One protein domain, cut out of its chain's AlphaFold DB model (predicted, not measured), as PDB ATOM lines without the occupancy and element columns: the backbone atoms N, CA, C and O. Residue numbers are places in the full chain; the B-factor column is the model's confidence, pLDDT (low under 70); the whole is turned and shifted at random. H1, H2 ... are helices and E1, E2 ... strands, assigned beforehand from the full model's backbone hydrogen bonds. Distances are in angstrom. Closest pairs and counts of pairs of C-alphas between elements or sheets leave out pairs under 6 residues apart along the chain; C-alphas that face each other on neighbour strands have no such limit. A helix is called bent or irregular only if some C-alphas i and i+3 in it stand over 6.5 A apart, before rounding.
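Overview. This is residues 26 to 175 of the 191 residues of an uncharacterized protein of Pandoraea pneumonica (UniProt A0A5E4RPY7). A closed barrel of eight antiparallel strands, E1 to E6 with E9 and E10, makes the body, with the short helices H1 and H2 packed on its outside. The strongly bent E1 and E4 turn the corners of the ring, and a small two-strand ribbon, E7 and E8, packs on E1 and E10 and leads to a loop holding H3, the element farthest from the middle. The printed part has 150 residues, in the order H1 E1 E2 E3 E4 H2 E5 E6 E7 H3 E8 E9 E10, of mixed class. It is compact, with a radius of gyration of the C-alphas of 14.2 A, and spans 45 by 37 by 31 A.

Arrangement. Round the barrel run E1, residues 37 to 45, E2, 54 to 61, E3, 67 to 75, E4, 78 to 88, E5, 107 to 113, E6, 121 to 127, E9, 156 to 163, and E10, 166 to 174, then E1 again. E1 to E4 form a meander, each strand the antiparallel neighbour of the one before. Between E2 and E3, N 56 and O 72 are 2.9 A apart, within hydrogen-bond range. E4 bends by 73 degrees at residue 85, where N 85 and O 113 of E5 are 2.7 A apart. E1 bends by 71 degrees at residue 42; N 42 and O 171 of E10 close the ring at 2.9 A. H1, residues 29 to 35, is on the barrel, outside it, at a height of 7.1 A and over none of its strands; its closest C-alphas to E2 are Leu 32 and Phe 59, 6.1 A. H2, residues 92 to 99, is outside at 8.2 A, over E5 and across the strands, at 79 degrees to E5 on the local plane; only just, it is not over E6, on which 2 of its C-alphas fall. Their closest C-alphas, Ala 95 and Val 109 of E5, are 5.6 A apart. E7, residues 133 to 135, and E8, residues 150 to 152, are antiparallel, with N 135 and O 150 at 2.9 A; the closest C-alphas of E8 and E10 are Ser 152 and Ala 171, 4.7 A. H3, residues 140 to 143, is on the barrel, its closest C-alphas to E10 being Gly 140 and Thr 166, 6.6 A. Every O i to N i+4 pair is within hydrogen-bond range in H1, 3 of 4 in H2, and H3 is too short for one.

Along the chain. H1 begins at C-alpha 29 (113.964, 189.478, 151.094). E4, the longest strand, measures 28.3 A, E3 26.1 A and E10 25.2 A. E10 ends at C-alpha 174 (96.841, 185.267, 146.061).

Size, cuts and confidence. The C-alphas farthest apart, those of Lys 63 and Ile 145, are 45.1 A apart. The printed part has no cut, and no link is long. Mean pLDDT of the printed part is 82.8; residues 100 to 105, 136 to 148 and 164 to 165 are under 70.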
ATOM      1  N   PRO A  26     119.131 180.722 153.371       84.62
ATOM      2  CA  PRO A  26     118.292 181.908 153.491       84.62
ATOM      3  C   PRO A  26     117.845 182.414 152.115       84.62
ATOM      4  O   PRO A  26     118.673 182.704 151.253       84.62
ATOM      5  N   SER A  27     116.536 182.536 151.911       85.19
ATOM      6  CA  SER A  27     115.975 183.125 150.690       85.19
ATOM      7  C   SER A  27     116.059 184.651 150.727       85.19
ATOM      8  O   SER A  27     116.131 185.244 151.813       85.19
ATOM      9  N   SER A  28     116.059 185.295 149.556       87.88
ATOM     10  CA  SER A  28     116.166 186.754 149.470       87.88
ATOM     11  C   SER A  28     114.945 187.456 150.092       87.88
ATOM     12  O   SER A  28     113.853 186.873 150.153       87.88
ATOM     13  N   PRO A  29     115.093 188.699 150.585       87.19
ATOM     14  CA  PRO A  29     113.964 189.478 151.094       87.19
ATOM     15  C   PRO A  29     112.835 189.643 150.072       87.19
ATOM     16  O   PRO A  29     111.668 189.553 150.439       87.19
ATOM     17  N   GLU A  30     113.168 189.826 148.795       87.88
ATOM     18  CA  GLU A  30     112.207 190.037 147.709       87.88
ATOM     19  C   GLU A  30     111.370 188.779 147.455       87.88
ATOM     20  O   GLU A  30     110.149 188.860 147.316       87.88
ATOM     21  N   THR A  31     112.012 187.605 147.471       88.69
ATOM     22  CA  THR A  31     111.342 186.300 147.422       88.69
ATOM     23  C   THR A  31     110.324 186.171 148.552       88.69
ATOM     24  O   THR A  31     109.152 185.881 148.317       88.69
ATOM     25  N   LEU A  32     110.752 186.421 149.792       90.31
ATOM     26  CA  LEU A  32     109.899 186.265 150.971       90.31
ATOM     27  C   LEU A  32     108.762 187.295 151.008       90.31
ATOM     28  O   LEU A  32     107.649 186.970 151.422       90.31
ATOM     29  N   ALA A  33     109.011 188.522 150.553       89.25
ATOM     30  CA  ALA A  33     107.981 189.547 150.424       89.25
ATOM     31  C   ALA A  33     106.935 189.148 149.371       89.25
ATOM     32  O   ALA A  33     105.738 189.227 149.639       89.25
ATOM     33  N   GLY A  34     107.371 188.638 148.213       89.69
ATOM     34  CA  GLY A  34     106.479 188.169 147.148       89.69
ATOM     35  C   GLY A  34     105.638 186.940 147.519       89.69
ATOM     36  O   GLY A  34     104.581 186.721 146.925       89.69
ATOM     37  N   LEU A  35     106.089 186.156 148.502       92.75
ATOM     38  CA  LEU A  35     105.393 184.979 149.038       92.75
ATOM     39  C   LEU A  35     104.657 185.244 150.364       92.75
ATOM     40  O   LEU A  35     103.974 184.358 150.873       92.75
ATOM     41  N   SER A  36     104.790 186.438 150.940       94.50
ATOM     42  CA  SER A  36     103.917 186.880 152.029       94.50
ATOM     43  C   SER A  36     102.593 187.341 151.432       94.50
ATOM     44  O   SER A  36     102.592 187.998 150.395       94.50
ATOM     45  N   GLY A  37     101.467 187.055 152.077       94.88
ATOM     46  CA  GLY A  37     100.147 187.451 151.592       94.88
ATOM     47  C   GLY A  37      99.016 186.603 152.154       94.88
ATOM     48  O   GLY A  37      99.244 185.662 152.915       94.88
ATOM     49  N   SER A  38      97.802 186.953 151.749       96.56
ATOM     50  CA  SER A  38      96.597 186.159 151.976       96.56
ATOM     51  C   SER A  38      96.285 185.346 150.726       96.56
ATOM     52  O   SER A  38      96.372 185.855 149.605       96.56
ATOM     53  N   TYR A  39      95.941 184.077 150.909       96.12
ATOM     54  CA  TYR A  39      95.744 183.129 149.824       96.12
ATOM     55  C   TYR A  39      94.407 182.412 149.965       96.12
ATOM     56  O   TYR A  39      94.146 181.778 150.980       96.12
ATOM     57  N   GLU A  40      93.583 182.466 148.927       96.50
ATOM     58  CA  GLU A  40      92.370 181.662 148.806       96.50
ATOM     59  C   GLU A  40      92.742 180.246 148.352       96.50
ATOM     60  O   GLU A  40      93.548 180.085 147.429       96.50
ATOM     61  N   VAL A  41      92.156 179.222 148.976       94.50
ATOM     62  CA  VAL A  41      92.302 177.824 148.546       94.50
ATOM     63  C   VAL A  41      91.290 177.546 147.439       94.50
ATOM     64  O   VAL A  41      90.086 177.561 147.678       94.50
ATOM     65  N   VAL A  42      91.778 177.299 146.223       93.50
ATOM     66  CA  VAL A  42      90.928 177.096 145.034       93.50
ATOM     67  C   VAL A  42      90.689 175.621 144.716       93.50
ATOM     68  O   VAL A  42      89.686 175.287 144.095       93.50
ATOM     69  N   ASP A  43      91.603 174.747 145.136       90.69
ATOM     70  CA  ASP A  43      91.476 173.292 145.054       90.69
ATOM     71  C   ASP A  43      92.427 172.651 146.082       90.69
ATOM     72  O   ASP A  43      93.434 173.256 146.466       90.69
ATOM     73  N   GLN A  44      92.118 171.455 146.578       89.38
ATOM     74  CA  GLN A  44      92.886 170.842 147.662       89.38
ATOM     75  C   GLN A  44      92.834 169.316 147.681       89.38
ATOM     76  O   GLN A  44      91.816 168.686 147.421       89.38
ATOM     77  N   ALA A  45      93.971 168.730 148.048       85.75
ATOM     78  CA  ALA A  45      94.153 167.316 148.325       85.75
ATOM     79  C   ALA A  45      94.515 167.205 149.805       85.75
ATOM     80  O   ALA A  45      95.690 167.154 150.176       85.75
ATOM     81  N   ALA A  46      93.488 167.245 150.649       82.75
ATOM     82  CA  ALA A  46      93.606 167.220 152.098       82.75
ATOM     83  C   ALA A  46      92.558 166.263 152.693       82.75
ATOM     84  O   ALA A  46      91.487 166.080 152.112       82.75
ATOM     85  N   PRO A  47      92.824 165.644 153.856       79.94
ATOM     86  CA  PRO A  47      91.783 164.964 154.616       79.94
ATOM     87  C   PRO A  47      90.664 165.945 154.981       79.94
ATOM     88  O   PRO A  47      90.945 167.098 155.287       79.94
ATOM     89  N   LYS A  48      89.416 165.470 155.069       79.94
ATOM     90  CA  LYS A  48      88.245 166.300 155.417       79.94
ATOM     91  C   LYS A  48      88.428 167.137 156.694       79.94
ATOM     92  O   LYS A  48      87.936 168.252 156.791       79.94
ATOM     93  N   ALA A  49      89.161 166.608 157.676       81.06
ATOM     94  CA  ALA A  49      89.466 167.304 158.929       81.06
ATOM     95  C   ALA A  49      90.425 168.507 158.771       81.06
ATOM     96  O   ALA A  49      90.617 169.256 159.721       81.06
ATOM     97  N   LEU A  50      91.037 168.671 157.598       84.38
ATOM     98  CA  LEU A  50      92.010 169.706 157.257       84.38
ATOM     99  C   LEU A  50      91.635 170.401 155.935       84.38
ATOM    100  O   LEU A  50      92.497 170.902 155.217       84.38
ATOM    101  N   GLU A  51      90.354 170.412 155.573       90.06
ATOM    102  CA  GLU A  51      89.897 171.283 154.494       90.06
ATOM    103  C   GLU A  51      90.103 172.737 154.912       90.06
ATOM    104  O   GLU A  51      89.779 173.116 156.038       90.06
ATOM    105  N   LEU A  52      90.658 173.539 154.009       94.19
ATOM    106  CA  LEU A  52      90.921 174.956 154.214       94.19
ATOM    107  C   LEU A  52      90.221 175.777 153.135       94.19
ATOM    108  O   LEU A  52      89.988 175.318 152.020       94.19
ATOM    109  N   THR A  53      89.912 177.016 153.494       96.62
ATOM    110  CA  THR A  53      89.331 178.039 152.613       96.62
ATOM    111  C   THR A  53      90.315 179.178 152.355       96.62
ATOM    112  O   THR A  53      90.334 179.747 151.267       96.62
ATOM    113  N   GLN A  54      91.183 179.477 153.328       97.31
ATOM    114  CA  GLN A  54      92.183 180.534 153.228       97.31
ATOM    115  C   GLN A  54      93.440 180.175 154.027       97.31
ATOM    116  O   GLN A  54      93.372 179.494 155.054       97.31
ATOM    117  N   ILE A  55      94.587 180.644 153.540       97.38
ATOM    118  CA  ILE A  55      95.891 180.542 154.190       97.38
ATOM    119  C   ILE A  55      96.536 181.929 154.169       97.38
ATOM    120  O   ILE A  55      96.765 182.488 153.099       97.38
ATOM    121  N   ASP A  56      96.859 182.486 155.330       97.56
ATOM    122  CA  ASP A  56      97.618 183.734 155.435       97.56
ATOM    123  C   ASP A  56      99.057 183.426 155.819       97.56
ATOM    124  O   ASP A  56      99.296 182.677 156.761       97.56
ATOM    125  N   VAL A  57     100.022 184.014 155.114       96.69
ATOM    126  CA  VAL A  57     101.453 183.810 155.356       96.69
ATOM    127  C   VAL A  57     102.136 185.159 155.508       96.69
ATOM    128  O   VAL A  57     102.056 186.015 154.627       96.69
ATOM    129  N   ARG A  58     102.856 185.355 156.612       96.19
ATOM    130  CA  ARG A  58     103.667 186.551 156.849       96.19
ATOM    131  C   ARG A  58     105.079 186.145 157.228       96.19
ATOM    132  O   ARG A  58     105.306 185.647 158.331       96.19
ATOM    133  N   PHE A  59     106.019 186.367 156.315       94.38
ATOM    134  CA  PHE A  59     107.433 186.161 156.588       94.38
ATOM    135  C   PHE A  59     108.011 187.334 157.373       94.38
ATOM    136  O   PHE A  59     107.752 188.497 157.074       94.38
ATOM    137  N   VAL A  60     108.838 187.014 158.358       91.44
ATOM    138  CA  VAL A  60     109.601 187.975 159.150       91.44
ATOM    139  C   VAL A  60     111.030 187.463 159.232       91.44
ATOM    140  O   VAL A  60     111.258 186.260 159.333       91.44
ATOM    141  N   ARG A  61     112.009 188.362 159.159       85.88
ATOM    142  CA  ARG A  61     113.425 188.015 159.294       85.88
ATOM    143  C   ARG A  61     113.945 188.459 160.645       85.88
ATOM    144  O   ARG A  61     113.614 189.546 161.116       85.88
ATOM    145  N   ASP A  62     114.779 187.625 161.248       80.31
ATOM    146  CA  ASP A  62     115.551 188.025 162.413       80.31
ATOM    147  C   ASP A  62     116.845 188.762 162.013       80.31
ATOM    148  O   ASP A  62     117.174 188.929 160.834       80.31
ATOM    149  N   LYS A  63     117.606 189.203 163.020       76.94
ATOM    150  CA  LYS A  63     118.882 189.916 162.833       76.94
ATOM    151  C   LYS A  63     119.973 189.059 162.178       76.94
ATOM    152  O   LYS A  63     120.945 189.615 161.682       76.94
ATOM    153  N   SER A  64     119.830 187.733 162.189       72.12
ATOM    154  CA  SER A  64     120.741 186.794 161.526       72.12
ATOM    155  C   SER A  64     120.358 186.529 160.064       72.12
ATOM    156  O   SER A  64     121.076 185.835 159.348       72.12
ATOM    157  N   GLY A  65     119.246 187.110 159.598       71.88
ATOM    158  CA  GLY A  65     118.724 186.922 158.248       71.88
ATOM    159  C   GLY A  65     117.952 185.616 158.065       71.88
ATOM    160  O   GLY A  65     117.513 185.338 156.947       71.88
ATOM    161  N   ILE A  66     117.754 184.838 159.133       78.38
ATOM    162  CA  ILE A  66     116.899 183.652 159.116       78.38
ATOM    163  C   ILE A  66     115.450 184.130 159.136       78.38
ATOM    164  O   ILE A  66     115.054 184.967 159.951       78.38
ATOM    165  N   ALA A  67     114.651 183.615 158.206       89.38
ATOM    166  CA  ALA A  67     113.235 183.920 158.162       89.38
ATOM    167  C   ALA A  67     112.437 182.952 159.041       89.38
ATOM    168  O   ALA A  67     112.719 181.755 159.113       89.38
ATOM    169  N   PHE A  68     111.391 183.470 159.662       92.88
ATOM    170  CA  PHE A  68     110.286 182.712 160.223       92.88
ATOM    171  C   PHE A  68     108.993 183.164 159.538       92.88
ATOM    172  O   PHE A  68     108.960 184.200 158.873       92.88
ATOM    173  N   ALA A  69     107.932 182.374 159.655       95.00
ATOM    174  CA  ALA A  69     106.633 182.686 159.084       95.00
ATOM    175  C   ALA A  69     105.544 182.547 160.144       95.00
ATOM    176  O   ALA A  69     105.439 181.510 160.797       95.00
ATOM    177  N   ASN A  70     104.712 183.576 160.274       95.75
ATOM    178  CA  ASN A  70     103.429 183.461 160.953       95.75
ATOM    179  C   ASN A  70     102.391 183.047 159.918       95.75
ATOM    180  O   ASN A  70     102.261 183.699 158.878       95.75
ATOM    181  N   VAL A  71     101.702 181.945 160.187       96.56
ATOM    182  CA  VAL A  71     100.759 181.332 159.259       96.56
ATOM    183  C   VAL A  71      99.424 181.144 159.952       96.56
ATOM    184  O   VAL A  71      99.379 180.536 161.017       96.56
ATOM    185  N   ARG A  72      98.348 181.618 159.329       96.88
ATOM    186  CA  ARG A  72      96.975 181.337 159.753       96.88
ATOM    187  C   ARG A  72      96.318 180.421 158.737       96.88
ATOM    188  O   ARG A  72      96.316 180.722 157.547       96.88
ATOM    189  N   LEU A  73      95.771 179.308 159.205       95.81
ATOM    190  CA  LEU A  73      94.975 178.382 158.406       95.81
ATOM    191  C   LEU A  73      93.506 178.579 158.769       95.81
ATOM    192  O   LEU A  73      93.168 178.494 159.949       95.81
ATOM    193  N   THR A  74      92.643 178.810 157.782       97.06
ATOM    194  CA  THR A  74      91.232 179.152 158.010       97.06
ATOM    195  C   THR A  74      90.301 178.223 157.238       97.06
ATOM    196  O   THR A  74      90.466 178.022 156.032       97.06
ATOM    197  N   ASN A  75      89.266 177.721 157.910       95.44
ATOM    198  CA  ASN A  75      88.126 177.020 157.321       95.44
ATOM    199  C   ASN A  75      86.815 177.629 157.844       95.44
ATOM    200  O   ASN A  75      86.376 177.336 158.962       95.44
ATOM    201  N   GLY A  76      86.207 178.509 157.046       90.12
ATOM    202  CA  GLY A  76      85.023 179.260 157.462       90.12
ATOM    203  C   GLY A  76      85.311 180.092 158.715       90.12
ATOM    204  O   GLY A  76      86.162 180.975 158.692       90.12
ATOM    205  N   ASN A  77      84.625 179.788 159.819       90.50
ATOM    206  CA  ASN A  77      84.792 180.502 161.093       90.50
ATOM    207  C   ASN A  77      85.903 179.925 161.988       90.50
ATOM    208  O   ASN A  77      86.212 180.504 163.030       90.50
ATOM    209  N   TYR A  78      86.479 178.780 161.619       93.38
ATOM    210  CA  TYR A  78      87.555 178.151 162.375       93.38
ATOM    211  C   TYR A  78      88.904 178.590 161.829       93.38
ATOM    212  O   TYR A  78      89.121 178.585 160.617       93.38
ATOM    213  N   TRP A  79      89.824 178.926 162.728       94.69
ATOM    214  CA  TRP A  79      91.188 179.287 162.370       94.69
ATOM    215  C   TRP A  79      92.196 178.667 163.334       94.69
ATOM    216  O   TRP A  79      91.891 178.409 164.500       94.69
ATOM    217  N   GLN A  80      93.404 178.436 162.830       92.88
ATOM    218  CA  GLN A  80      94.544 177.992 163.618       92.88
ATOM    219  C   GLN A  80      95.805 178.738 163.188       92.88
ATOM    220  O   GLN A  80      96.137 178.777 162.002       92.88
ATOM    221  N   ASP A  81      96.519 179.281 164.170       94.00
ATOM    222  CA  ASP A  81      97.772 179.999 163.955       94.00
ATOM    223  C   ASP A  81      98.981 179.105 164.243       94.00
ATOM    224  O   ASP A  81      99.019 178.350 165.219       94.00
ATOM    225  N   PHE A  82      99.996 179.229 163.396       92.50
ATOM    226  CA  PHE A  82     101.276 178.550 163.504       92.50
ATOM    227  C   PHE A  82     102.416 179.548 163.340       92.50
ATOM    228  O   PHE A  82     102.383 180.430 162.482       92.50
ATOM    229  N   THR A  83     103.483 179.339 164.105       94.25
ATOM    230  CA  THR A  83     104.775 179.972 163.848       94.25
ATOM    231  C   THR A  83     105.726 178.918 163.305       94.25
ATOM    232  O   THR A  83     106.049 177.941 163.982       94.25
ATOM    233  N   TYR A  84     106.186 179.128 162.078       93.94
ATOM    234  CA  TYR A  84     107.224 178.327 161.458       93.94
ATOM    235  C   TYR A  84     108.568 179.037 161.539       93.94
ATOM    236  O   TYR A  84     108.659 180.233 161.306       93.94
ATOM    237  N   LEU A  85     109.619 178.282 161.796       91.19
ATOM    238  CA  LEU A  85     111.007 178.706 161.872       91.19
ATOM    239  C   LEU A  85     111.802 178.214 160.656       91.19
ATOM    240  O   LEU A  85     111.343 177.363 159.885       91.19
ATOM    241  N   ASN A  86     113.031 178.717 160.534       88.94
ATOM    242  CA  ASN A  86     114.022 178.284 159.547       88.94
ATOM    243  C   ASN A  86     113.482 178.300 158.109       88.94
ATOM    244  O   ASN A  86     113.728 177.377 157.340       88.94
ATOM    245  N   CYS A  87     112.711 179.320 157.749       92.19
ATOM    246  CA  CYS A  87     112.144 179.461 156.420       92.19
ATOM    247  C   CYS A  87     113.222 179.820 155.391       92.19
ATOM    248  O   CYS A  87     113.939 180.808 155.546       92.19
ATOM    249  N   GLY A  88     113.323 179.035 154.321       91.12
ATOM    250  CA  GLY A  88     114.272 179.301 153.243       91.12
ATOM    251  C   GLY A  88     114.269 178.231 152.160       91.12
ATOM    252  O   GLY A  88     113.401 177.356 152.132       91.12
ATOM    253  N   TYR A  89     115.266 178.285 151.286       87.94
ATOM    254  CA  TYR A  89     115.432 177.336 150.196       87.94
ATOM    255  C   TYR A  89     115.894 175.963 150.717       87.94
ATOM    256  O   TYR A  89     116.924 175.886 151.391       87.94
ATOM    257  N   PRO A  90     115.184 174.860 150.410       84.44
ATOM    258  CA  PRO A  90     115.503 173.542 150.963       84.44
ATOM    259  C   PRO A  90     116.608 172.778 150.215       84.44
ATOM    260  O   PRO A  90     116.899 171.635 150.569       84.44
ATOM    261  N   GLY A  91     117.195 173.368 149.172       82.94
ATOM    262  CA  GLY A  91     118.118 172.689 148.264       82.94
ATOM    263  C   GLY A  91     117.404 171.964 147.117       82.94
ATOM    264  O   GLY A  91     116.258 171.527 147.250       82.94
ATOM    265  N   ASP A  92     118.112 171.799 145.999       80.94
ATOM    266  CA  ASP A  92     117.549 171.374 144.708       80.94
ATOM    267  C   ASP A  92     116.819 170.035 144.787       80.94
ATOM    268  O   ASP A  92     115.707 169.891 144.288       80.94
ATOM    269  N   ARG A  93     117.399 169.047 145.477       79.62
ATOM    270  CA  ARG A  93     116.793 167.713 145.595       79.62
ATOM    271  C   ARG A  93     115.387 167.771 146.196       79.62
ATOM    272  O   ARG A  93     114.498 167.069 145.722       79.62
ATOM    273  N   ILE A  94     115.205 168.573 147.245       81.12
ATOM    274  CA  ILE A  94     113.915 168.713 147.926       81.12
ATOM    275  C   ILE A  94     113.005 169.635 147.115       81.12
ATOM    276  O   ILE A  94     111.835 169.318 146.920       81.12
ATOM    277  N   ALA A  95     113.528 170.746 146.593       80.94
ATOM    278  CA  ALA A  95     112.755 171.653 145.750       80.94
ATOM    279  C   ALA A  95     112.118 170.907 144.565       80.94
ATOM    280  O   ALA A  95     110.908 170.997 144.358       80.94
ATOM    281  N   ASN A  96     112.889 170.058 143.883       78.25
ATOM    282  CA  ASN A  96     112.433 169.272 142.740       78.25
ATOM    283  C   ASN A  96     111.302 168.295 143.104       78.25
ATOM    284  O   ASN A  96     110.353 168.148 142.331       78.25
ATOM    285  N   SER A  97     111.350 167.654 144.284       78.00
ATOM    286  CA  SER A  97     110.307 166.701 144.699       78.00
ATOM    287  C   SER A  97     108.960 167.366 144.976       78.00
ATOM    288  O   SER A  97     107.921 166.729 144.814       78.00
ATOM    289  N   PHE A  98     108.971 168.636 145.394       75.94
ATOM    290  CA  PHE A  98     107.750 169.393 145.672       75.94
ATOM    291  C   PHE A  98     107.283 170.221 144.486       75.94
ATOM    292  O   PHE A  98     106.076 170.344 144.304       75.94
ATOM    293  N   ALA A  99     108.185 170.760 143.664       70.56
ATOM    294  CA  ALA A  99     107.806 171.506 142.472       70.56
ATOM    295  C   ALA A  99     106.976 170.632 141.526       70.56
ATOM    296  O   ALA A  99     105.932 171.088 141.065       70.56
ATOM    297  N   GLN A 100     107.378 169.365 141.315       67.38
ATOM    298  CA  GLN A 100     106.754 168.459 140.332       67.38
ATOM    299  C   GLN A 100     106.490 169.166 138.987       67.38
ATOM    300  O   GLN A 100     105.485 168.922 138.329       67.38
ATOM    301  N   SER A 101     107.380 170.094 138.628       61.38
ATOM    302  CA  SER A 101     107.387 170.780 137.344       61.38
ATOM    303  C   SER A 101     108.293 170.003 136.401       61.38
ATOM    304  O   SER A 101     109.347 169.513 136.817       61.38
ATOM    305  N   ASP A 102     107.928 169.961 135.122       56.47
ATOM    306  CA  ASP A 102     108.761 169.407 134.050       56.47
ATOM    307  C   ASP A 102     110.095 170.172 133.894       56.47
ATOM    308  O   ASP A 102     111.009 169.724 133.200       56.47
ATOM    309  N   LYS A 103     110.231 171.325 134.568       61.09
ATOM    310  CA  LYS A 103     111.450 172.132 134.674       61.09
ATOM    311  C   LYS A 103     111.716 172.485 136.143       61.09
ATOM    312  O   LYS A 103     111.268 173.526 136.617       61.09
ATOM    313  N   PRO A 104     112.483 171.668 136.880       55.25
ATOM    314  CA  PRO A 104     112.661 171.848 138.322       55.25
ATOM    315  C   PRO A 104     113.354 173.161 138.754       55.25
ATOM    316  O   PRO A 104     113.201 173.581 139.893       55.25
ATOM    317  N   GLY A 105     114.037 173.865 137.838       67.69
ATOM    318  CA  GLY A 105     114.569 175.223 138.054       67.69
ATOM    319  C   GLY A 105     113.598 176.368 137.724       67.69
ATOM    320  O   GLY A 105     113.945 177.532 137.883       67.69
ATOM    321  N   ALA A 106     112.389 176.058 137.255       77.81
ATOM    322  CA  ALA A 106     111.364 177.040 136.905       77.81
ATOM    323  C   ALA A 106     110.361 177.272 138.043       77.81
ATOM    324  O   ALA A 106     109.249 177.753 137.833       77.81
ATOM    325  N   SER A 107     110.714 176.882 139.265       85.38
ATOM    326  CA  SER A 107     109.886 177.085 140.443       85.38
ATOM    327  C   SER A 107     110.733 177.536 141.617       85.38
ATOM    328  O   SER A 107     111.841 177.061 141.841       85.38
ATOM    329  N   GLU A 108     110.171 178.442 142.393       89.75
ATOM    330  CA  GLU A 108     110.698 178.870 143.668       89.75
ATOM    331  C   GLU A 108     110.047 178.050 144.779       89.75
ATOM    332  O   GLU A 108     108.826 177.884 144.800       89.75
ATOM    333  N   VAL A 109     110.864 177.525 145.693       90.31
ATOM    334  CA  VAL A 109     110.406 176.682 146.801       90.31
ATOM    335  C   VAL A 109     110.946 177.220 148.117       90.31
ATOM    336  O   VAL A 109     112.158 177.299 148.313       90.31
ATOM    337  N   ILE A 110     110.040 177.516 149.044       93.12
ATOM    338  CA  ILE A 110     110.358 177.838 150.434       93.12
ATOM    339  C   ILE A 110     109.916 176.690 151.319       93.12
ATOM    340  O   ILE A 110     108.777 176.241 151.236       93.12
ATOM    341  N   ARG A 111     110.808 176.242 152.198       93.06
ATOM    342  CA  ARG A 111     110.533 175.268 153.249       93.06
ATOM    343  C   ARG A 111     110.611 175.946 154.605       93.06
ATOM    344  O   ARG A 111     111.584 176.631 154.890       93.06
ATOM    345  N   CYS A 112     109.633 175.670 155.453       93.19
ATOM    346  CA  CYS A 112     109.471 176.223 156.790       93.19
ATOM    347  C   CYS A 112     109.169 175.090 157.782       93.19
ATOM    348  O   CYS A 112     108.419 174.168 157.459       93.19
ATOM    349  N   GLN A 113     109.724 175.135 158.994       91.00
ATOM    350  CA  GLN A 113     109.562 174.077 160.001       91.00
ATOM    351  C   GLN A 113     108.900 174.617 161.259       91.00
ATOM    352  O   GLN A 113     109.373 175.599 161.811       91.00
ATOM    353  N   VAL A 114     107.864 173.968 161.779       87.31
ATOM    354  CA  VAL A 114     107.389 174.320 163.124       87.31
ATOM    355  C   VAL A 114     108.391 173.878 164.202       87.31
ATOM    356  O   VAL A 114     109.093 172.881 164.014       87.31
ATOM    357  N   PRO A 115     108.471 174.590 165.342       79.50
ATOM    358  CA  PRO A 115     109.390 174.251 166.429       79.50
ATOM    359  C   PRO A 115     109.018 172.959 167.170       79.50
ATOM    360  O   PRO A 115     109.834 172.442 167.931       79.50
ATOM    361  N   GLN A 116     107.796 172.439 166.998       76.75
ATOM    362  CA  GLN A 116     107.350 171.248 167.720       76.75
ATOM    363  C   GLN A 116     107.840 169.943 167.065       76.75
ATOM    364  O   GLN A 116     107.770 169.796 165.840       76.75
ATOM    365  N   PRO A 117     108.237 168.934 167.865       70.75
ATOM    366  CA  PRO A 117     108.446 167.579 167.369       70.75
ATOM    367  C   PRO A 117     107.183 167.053 166.672       70.75
ATOM    368  O   PRO A 117     106.094 167.117 167.237       70.75
ATOM    369  N   ARG A 118     107.334 166.499 165.460       75.12
ATOM    370  CA  ARG A 118     106.247 165.942 164.618       75.12
ATOM    371  C   ARG A 118     105.196 166.942 164.116       75.12
ATOM    372  O   ARG A 118     104.166 166.517 163.593       75.12
ATOM    373  N   GLY A 119     105.419 168.245 164.252       81.75
ATOM    374  CA  GLY A 119     104.548 169.219 163.604       81.75
ATOM    375  C   GLY A 119     104.809 169.311 162.087       81.75
ATOM    376  O   GLY A 119     105.841 168.824 161.610       81.75
ATOM    377  N   PRO A 120     103.884 169.900 161.306       89.44
ATOM    378  CA  PRO A 120     104.010 169.923 159.857       89.44
ATOM    379  C   PRO A 120     105.186 170.786 159.402       89.44
ATOM    380  O   PRO A 120     105.398 171.896 159.885       89.44
ATOM    381  N   VAL A 121     105.908 170.314 158.396       91.19
ATOM    382  CA  VAL A 121     106.782 171.137 157.562       91.19
ATOM    383  C   VAL A 121     105.919 171.763 156.475       91.19
ATOM    384  O   VAL A 121     105.197 171.055 155.774       91.19
ATOM    385  N   MET A 122     105.993 173.081 156.330       93.75
ATOM    386  CA  MET A 122     105.302 173.797 155.263       93.75
ATOM    387  C   MET A 122     106.243 174.003 154.081       93.75
ATOM    388  O   MET A 122     107.396 174.403 154.257       93.75
ATOM    389  N   PHE A 123     105.723 173.772 152.882       92.94
ATOM    390  CA  PHE A 123     106.354 174.148 151.628       92.94
ATOM    391  C   PHE A 123     105.461 175.138 150.893       92.94
ATOM    392  O   PHE A 123     104.273 174.878 150.721       92.94
ATOM    393  N   ILE A 124     106.033 176.245 150.436       93.94
ATOM    394  CA  ILE A 124     105.381 177.185 149.525       93.94
ATOM    395  C   ILE A 124     106.111 177.090 148.196       93.94
ATOM    396  O   ILE A 124     107.337 177.191 148.162       93.94
ATOM    397  N   VAL A 125     105.365 176.864 147.122       91.62
ATOM    398  CA  VAL A 125     105.909 176.697 145.777       91.62
ATOM    399  C   VAL A 125     105.238 177.683 144.834       91.62
ATOM    400  O   VAL A 125     104.008 177.750 144.779       91.62
ATOM    401  N   ARG A 126     106.057 178.406 144.072       92.00
ATOM    402  CA  ARG A 126     105.642 179.338 143.024       92.00
ATOM    403  C   ARG A 126     106.304 178.959 141.707       92.00
ATOM    404  O   ARG A 126     107.526 178.889 141.649       92.00
ATOM    405  N   SER A 127     105.532 178.747 140.649       89.75
ATOM    406  CA  SER A 127     106.064 178.678 139.288       89.75
ATOM    407  C   SER A 127     106.576 180.064 138.882       89.75
ATOM    408  O   SER A 127     105.901 181.075 139.077       89.75
ATOM    409  N   LEU A 128     107.791 180.103 138.339       87.31
ATOM    410  CA  LEU A 128     108.440 181.304 137.810       87.31
ATOM    411  C   LEU A 128     108.202 181.470 136.303       87.31
ATOM    412  O   LEU A 128     108.377 182.559 135.768       87.31
ATOM    413  N   ASP A 129     107.800 180.397 135.621       83.19
ATOM    414  CA  ASP A 129     107.533 180.344 134.180       83.19
ATOM    415  C   ASP A 129     106.033 180.307 133.835       83.19
ATOM    416  O   ASP A 129     105.666 180.116 132.675       83.19
ATOM    417  N   GLY A 130     105.161 180.458 134.836       79.81
ATOM    418  CA  GLY A 130     103.704 180.472 134.687       79.81
ATOM    419  C   GLY A 130     103.072 179.114 134.371       79.81
ATOM    420  O   GLY A 130     101.881 179.061 134.068       79.81
ATOM    421  N   HIS A 131     103.834 178.019 134.414       82.56
ATOM    422  CA  HIS A 131     103.292 176.689 134.155       82.56
ATOM    423  C   HIS A 131     102.474 176.185 135.359       82.56
ATOM    424  O   HIS A 131     102.842 176.442 136.512       82.56
ATOM    425  N   PRO A 132     101.367 175.451 135.127       82.06
ATOM    426  CA  PRO A 132     100.577 174.894 136.213       82.06
ATOM    427  C   PRO A 132     101.400 173.963 137.105       82.06
ATOM    428  O   PRO A 132     102.198 173.160 136.624       82.06
ATOM    429  N   LEU A 133     101.156 174.024 138.412       80.75
ATOM    430  CA  LEU A 133     101.778 173.113 139.369       80.75
ATOM    431  C   LEU A 133     100.820 171.966 139.676       80.75
ATOM    432  O   LEU A 133      99.736 172.185 140.214       80.75
ATOM    433  N   SER A 134     101.228 170.740 139.368       76.44
ATOM    434  CA  SER A 134     100.444 169.550 139.694       76.44
ATOM    435  C   SER A 134     100.717 169.060 141.117       76.44
ATOM    436  O   SER A 134     101.772 169.310 141.714       76.44
ATOM    437  N   PHE A 135      99.730 168.360 141.659       71.81
ATOM    438  CA  PHE A 135      99.771 167.681 142.938       71.81
ATOM    439  C   PHE A 135      99.471 166.207 142.665       71.81
ATOM    440  O   PHE A 135      98.322 165.768 142.655       71.81
ATOM    441  N   GLY A 136     100.515 165.431 142.389       58.97
ATOM    442  CA  GLY A 136     100.399 163.999 142.140       58.97
ATOM    443  C   GLY A 136     101.084 163.190 143.231       58.97
ATOM    444  O   GLY A 136     102.240 163.460 143.549       58.97
ATOM    445  N   ARG A 137     100.381 162.183 143.780       49.97
ATOM    446  CA  ARG A 137     100.921 161.027 144.540       49.97
ATOM    447  C   ARG A 137     102.109 161.324 145.486       49.97
ATOM    448  O   ARG A 137     103.019 160.515 145.613       49.97
ATOM    449  N   GLY A 138     102.110 162.471 146.162       43.34
ATOM    450  CA  GLY A 138     103.212 162.933 147.020       43.34
ATOM    451  C   GLY A 138     102.944 162.765 148.515       43.34
ATOM    452  O   GLY A 138     103.343 163.613 149.310       43.34
ATOM    453  N   GLY A 139     102.199 161.728 148.896       38.03
ATOM    454  CA  GLY A 139     101.756 161.510 150.274       38.03
ATOM    455  C   GLY A 139     101.564 160.035 150.573       38.03
ATOM    456  O   GLY A 139     100.494 159.632 151.009       38.03
ATOM    457  N   GLY A 140     102.563 159.214 150.257       40.00
ATOM    458  CA  GLY A 140     102.544 157.800 150.614       40.00
ATOM    459  C   GLY A 140     101.301 157.007 150.214       40.00
ATOM    460  O   GLY A 140     100.468 157.421 149.402       40.00
ATOM    461  N   LEU A 141     101.189 155.820 150.808       38.12
ATOM    462  CA  LEU A 141     100.144 154.833 150.518       38.12
ATOM    463  C   LEU A 141      98.716 155.348 150.762       38.12
ATOM    464  O   LEU A 141      97.799 154.898 150.084       38.12
ATOM    465  N   ILE A 142      98.511 156.305 151.671       42.06
ATOM    466  CA  ILE A 142      97.166 156.781 152.040       42.06
ATOM    467  C   ILE A 142      96.658 157.850 151.058       42.06
ATOM    468  O   ILE A 142      95.500 157.810 150.647       42.06
ATOM    469  N   SER A 143      97.526 158.760 150.602       43.81
ATOM    470  CA  SER A 143      97.158 159.812 149.639       43.81
ATOM    471  C   SER A 143      96.987 159.259 148.210       43.81
ATOM    472  O   SER A 143      96.337 159.867 147.362       43.81
ATOM    473  N   ALA A 144      97.519 158.063 147.927       43.50
ATOM    474  CA  ALA A 144      97.381 157.389 146.634       43.50
ATOM    475  C   ALA A 144      96.018 156.700 146.409       43.50
ATOM    476  O   ALA A 144      95.661 156.454 145.259       43.50
ATOM    477  N   ILE A 145      95.264 156.389 147.472       44.56
ATOM    478  CA  ILE A 145      94.020 155.599 147.387       44.56
ATOM    479  C   ILE A 145      92.785 156.481 147.103       44.56
ATOM    480  O   ILE A 145      91.770 155.973 146.636       44.56
ATOM    481  N   ILE A 146      92.867 157.800 147.332       51.91
ATOM    482  CA  ILE A 146      91.688 158.691 147.330       51.91
ATOM    483  C   ILE A 146      91.762 159.814 146.268       51.91
ATOM    484  O   ILE A 146      90.737 160.386 145.904       51.91
ATOM    485  N   ASN A 147      92.932 160.137 145.708       53.19
ATOM    486  CA  ASN A 147      93.122 161.468 145.119       53.19
ATOM    487  C   ASN A 147      92.932 161.577 143.601       53.19
ATOM    488  O   ASN A 147      93.689 161.018 142.803       53.19
ATOM    489  N   LYS A 148      91.997 162.456 143.221       57.56
ATOM    490  CA  LYS A 148      92.118 163.249 141.996       57.56
ATOM    491  C   LYS A 148      93.380 164.119 142.115       57.56
ATOM    492  O   LYS A 148      93.614 164.679 143.186       57.56
ATOM    493  N   PRO A 149      94.204 164.227 141.062       70.31
ATOM    494  CA  PRO A 149      95.301 165.180 141.059       70.31
ATOM    495  C   PRO A 149      94.718 166.589 141.168       70.31
ATOM    496  O   PRO A 149      93.882 166.978 140.354       70.31
ATOM    497  N   VAL A 150      95.157 167.339 142.173       75.38
ATOM    498  CA  VAL A 150      94.908 168.781 142.232       75.38
ATOM    499  C   VAL A 150      95.872 169.435 141.252       75.38
ATOM    500  O   VAL A 150      96.984 168.941 141.045       75.38
ATOM    501  N   VAL A 151      95.458 170.525 140.615       82.94
ATOM    502  CA  VAL A 151      96.317 171.298 139.711       82.94
ATOM    503  C   VAL A 151      96.144 172.774 140.024       82.94
ATOM    504  O   VAL A 151      95.045 173.315 139.959       82.94
ATOM    505  N   SER A 152      97.247 173.444 140.336       85.88
ATOM    506  CA  SER A 152      97.276 174.888 140.520       85.88
ATOM    507  C   SER A 152      97.553 175.561 139.186       85.88
ATOM    508  O   SER A 152      98.696 175.644 138.734       85.88
ATOM    509  N   THR A 153      96.496 176.061 138.554       85.38
ATOM    510  CA  THR A 153      96.582 176.866 137.325       85.38
ATOM    511  C   THR A 153      97.104 178.279 137.578       85.38
ATOM    512  O   THR A 153      97.523 178.953 136.646       85.38
ATOM    513  N   THR A 154      97.124 178.724 138.836       86.44
ATOM    514  CA  THR A 154      97.696 180.010 139.264       86.44
ATOM    515  C   THR A 154      99.215 179.957 139.429       86.44
ATOM    516  O   THR A 154      99.828 180.974 139.744       86.44
ATOM    517  N   GLY A 155      99.824 178.775 139.277       88.94
ATOM    518  CA  GLY A 155     101.253 178.572 139.494       88.94
ATOM    519  C   GLY A 155     101.661 178.659 140.967       88.94
ATOM    520  O   GLY A 155     102.839 178.831 141.251       88.94
ATOM    521  N   MET A 156     100.724 178.552 141.913       91.56
ATOM    522  CA  MET A 156     100.994 178.674 143.350       91.56
ATOM    523  C   MET A 156     100.429 177.499 144.140       91.56
ATOM    524  O   MET A 156      99.250 177.154 144.012       91.56
ATOM    525  N   LYS A 157     101.243 176.912 145.016       91.56
ATOM    526  CA  LYS A 157     100.769 175.899 145.957       91.56
ATOM    527  C   LYS A 157     101.417 175.970 147.322       91.56
ATOM    528  O   LYS A 157     102.574 176.360 147.458       91.56
ATOM    529  N   ILE A 158     100.666 175.516 148.317       93.69
ATOM    530  CA  ILE A 158     101.139 175.322 149.683       93.69
ATOM    531  C   ILE A 158     100.961 173.847 150.038       93.69
ATOM    532  O   ILE A 158      99.942 173.240 149.714       93.69
ATOM    533  N   VAL A 159     101.967 173.250 150.670       91.44
ATOM    534  CA  VAL A 159     101.940 171.858 151.127       91.44
ATOM    535  C   VAL A 159     102.277 171.815 152.606       91.44
ATOM    536  O   VAL A 159     103.279 172.386 153.031       91.44
ATOM    537  N   LEU A 160     101.468 171.101 153.379       90.94
ATOM    538  CA  LEU A 160     101.751 170.759 154.768       90.94
ATOM    539  C   LEU A 160     102.146 169.283 154.831       90.94
ATOM    540  O   LEU A 160     101.439 168.434 154.295       90.94
ATOM    541  N   ASN A 161     103.289 168.973 155.438       87.44
ATOM    542  CA  ASN A 161     103.862 167.629 155.463       87.44
ATOM    543  C   ASN A 161     104.215 167.211 156.901       87.44
ATOM    544  O   ASN A 161     105.086 167.815 157.520       87.44
ATOM    545  N   TRP A 162     103.566 166.165 157.415       85.19
ATOM    546  CA  TRP A 162     103.795 165.596 158.753       85.19
ATOM    547  C   TRP A 162     104.733 164.382 158.749       85.19
ATOM    548  O   TRP A 162     105.092 163.871 159.808       85.19
ATOM    549  N   GLY A 163     105.124 163.891 157.575       76.06
ATOM    550  CA  GLY A 163     105.926 162.688 157.423       76.06
ATOM    551  C   GLY A 163     105.953 162.178 155.978       76.06
ATOM    552  O   GLY A 163     105.256 162.710 155.114       76.06
ATOM    553  N   PRO A 164     106.732 161.119 155.704       67.44
ATOM    554  CA  PRO A 164     106.953 160.602 154.348       67.44
ATOM    555  C   PRO A 164     105.651 160.277 153.601       67.44
ATOM    556  O   PRO A 164     105.574 160.468 152.388       67.44
ATOM    557  N   ASP A 165     104.619 159.873 154.344       67.25
ATOM    558  CA  ASP A 165     103.351 159.398 153.800       67.25
ATOM    559  C   ASP A 165     102.144 160.250 154.214       67.25
ATOM    560  O   ASP A 165     100.998 159.844 154.035       67.25
ATOM    561  N   THR A 166     102.364 161.420 154.821       76.94
ATOM    562  CA  THR A 166     101.272 162.245 155.357       76.94
ATOM    563  C   THR A 166     101.470 163.697 154.974       76.94
ATOM    564  O   THR A 166     102.238 164.433 155.596       76.94
ATOM    565  N   SER A 167     100.747 164.113 153.940       81.81
ATOM    566  CA  SER A 167     100.771 165.474 153.432       81.81
ATOM    567  C   SER A 167      99.379 165.933 153.005       81.81
ATOM    568  O   SER A 167      98.511 165.122 152.682       81.81
ATOM    569  N   ALA A 168      99.189 167.247 153.013       86.62
ATOM    570  CA  ALA A 168      98.042 167.925 152.436       86.62
ATOM    571  C   ALA A 168      98.542 168.999 151.471       86.62
ATOM    572  O   ALA A 168      99.480 169.734 151.793       86.62
ATOM    573  N   GLY A 169      97.949 169.060 150.283       88.56
ATOM    574  CA  GLY A 169      98.306 170.013 149.237       88.56
ATOM    575  C   GLY A 169      97.154 170.956 148.928       88.56
ATOM    576  O   GLY A 169      96.021 170.513 148.780       88.56
ATOM    577  N   PHE A 170      97.461 172.240 148.788       91.25
ATOM    578  CA  PHE A 170      96.494 173.300 148.525       91.25
ATOM    579  C   PHE A 170      96.930 174.076 147.281       91.25
ATOM    580  O   PHE A 170      98.008 174.683 147.268       91.25
ATOM    581  N   ALA A 171      96.114 174.046 146.228       92.50
ATOM    582  CA  ALA A 171      96.206 175.001 145.132       92.50
ATOM    583  C   ALA A 171      95.636 176.319 145.624       92.50
ATOM    584  O   ALA A 171      94.524 176.366 146.155       92.50
ATOM    585  N   VAL A 172      96.415 177.385 145.473       94.44
ATOM    586  CA  VAL A 172      96.057 178.667 146.065       94.44
ATOM    587  C   VAL A 172      96.136 179.804 145.070       94.44
ATOM    588  O   VAL A 172      96.943 179.800 144.142       94.44
ATOM    589  N   ARG A 173      95.317 180.825 145.288       94.75
ATOM    590  CA  ARG A 173      95.365 182.088 144.561       94.75
ATOM    591  C   ARG A 173      95.642 183.208 145.548       94.75
ATOM    592  O   ARG A 173      94.997 183.281 146.588       94.75
ATOM    593  N   ARG A 174      96.593 184.087 145.229       93.38
ATOM    594  CA  ARG A 174      96.841 185.267 146.061       93.38
ATOM    595  C   ARG A 174      95.616 186.173 146.006       93.38
ATOM    596  O   ARG A 174      95.179 186.545 144.918       93.38
ATOM    597  N   ILE A 175      95.087 186.521 147.169       93.25
ATOM    598  CA  ILE A 175      94.089 187.572 147.301       93.25
ATOM    599  C   ILE A 175      94.859 188.885 147.121       93.25
ATOM    600  O   ILE A 175      95.878 189.080 147.795       93.25
TER     601      ILE A 175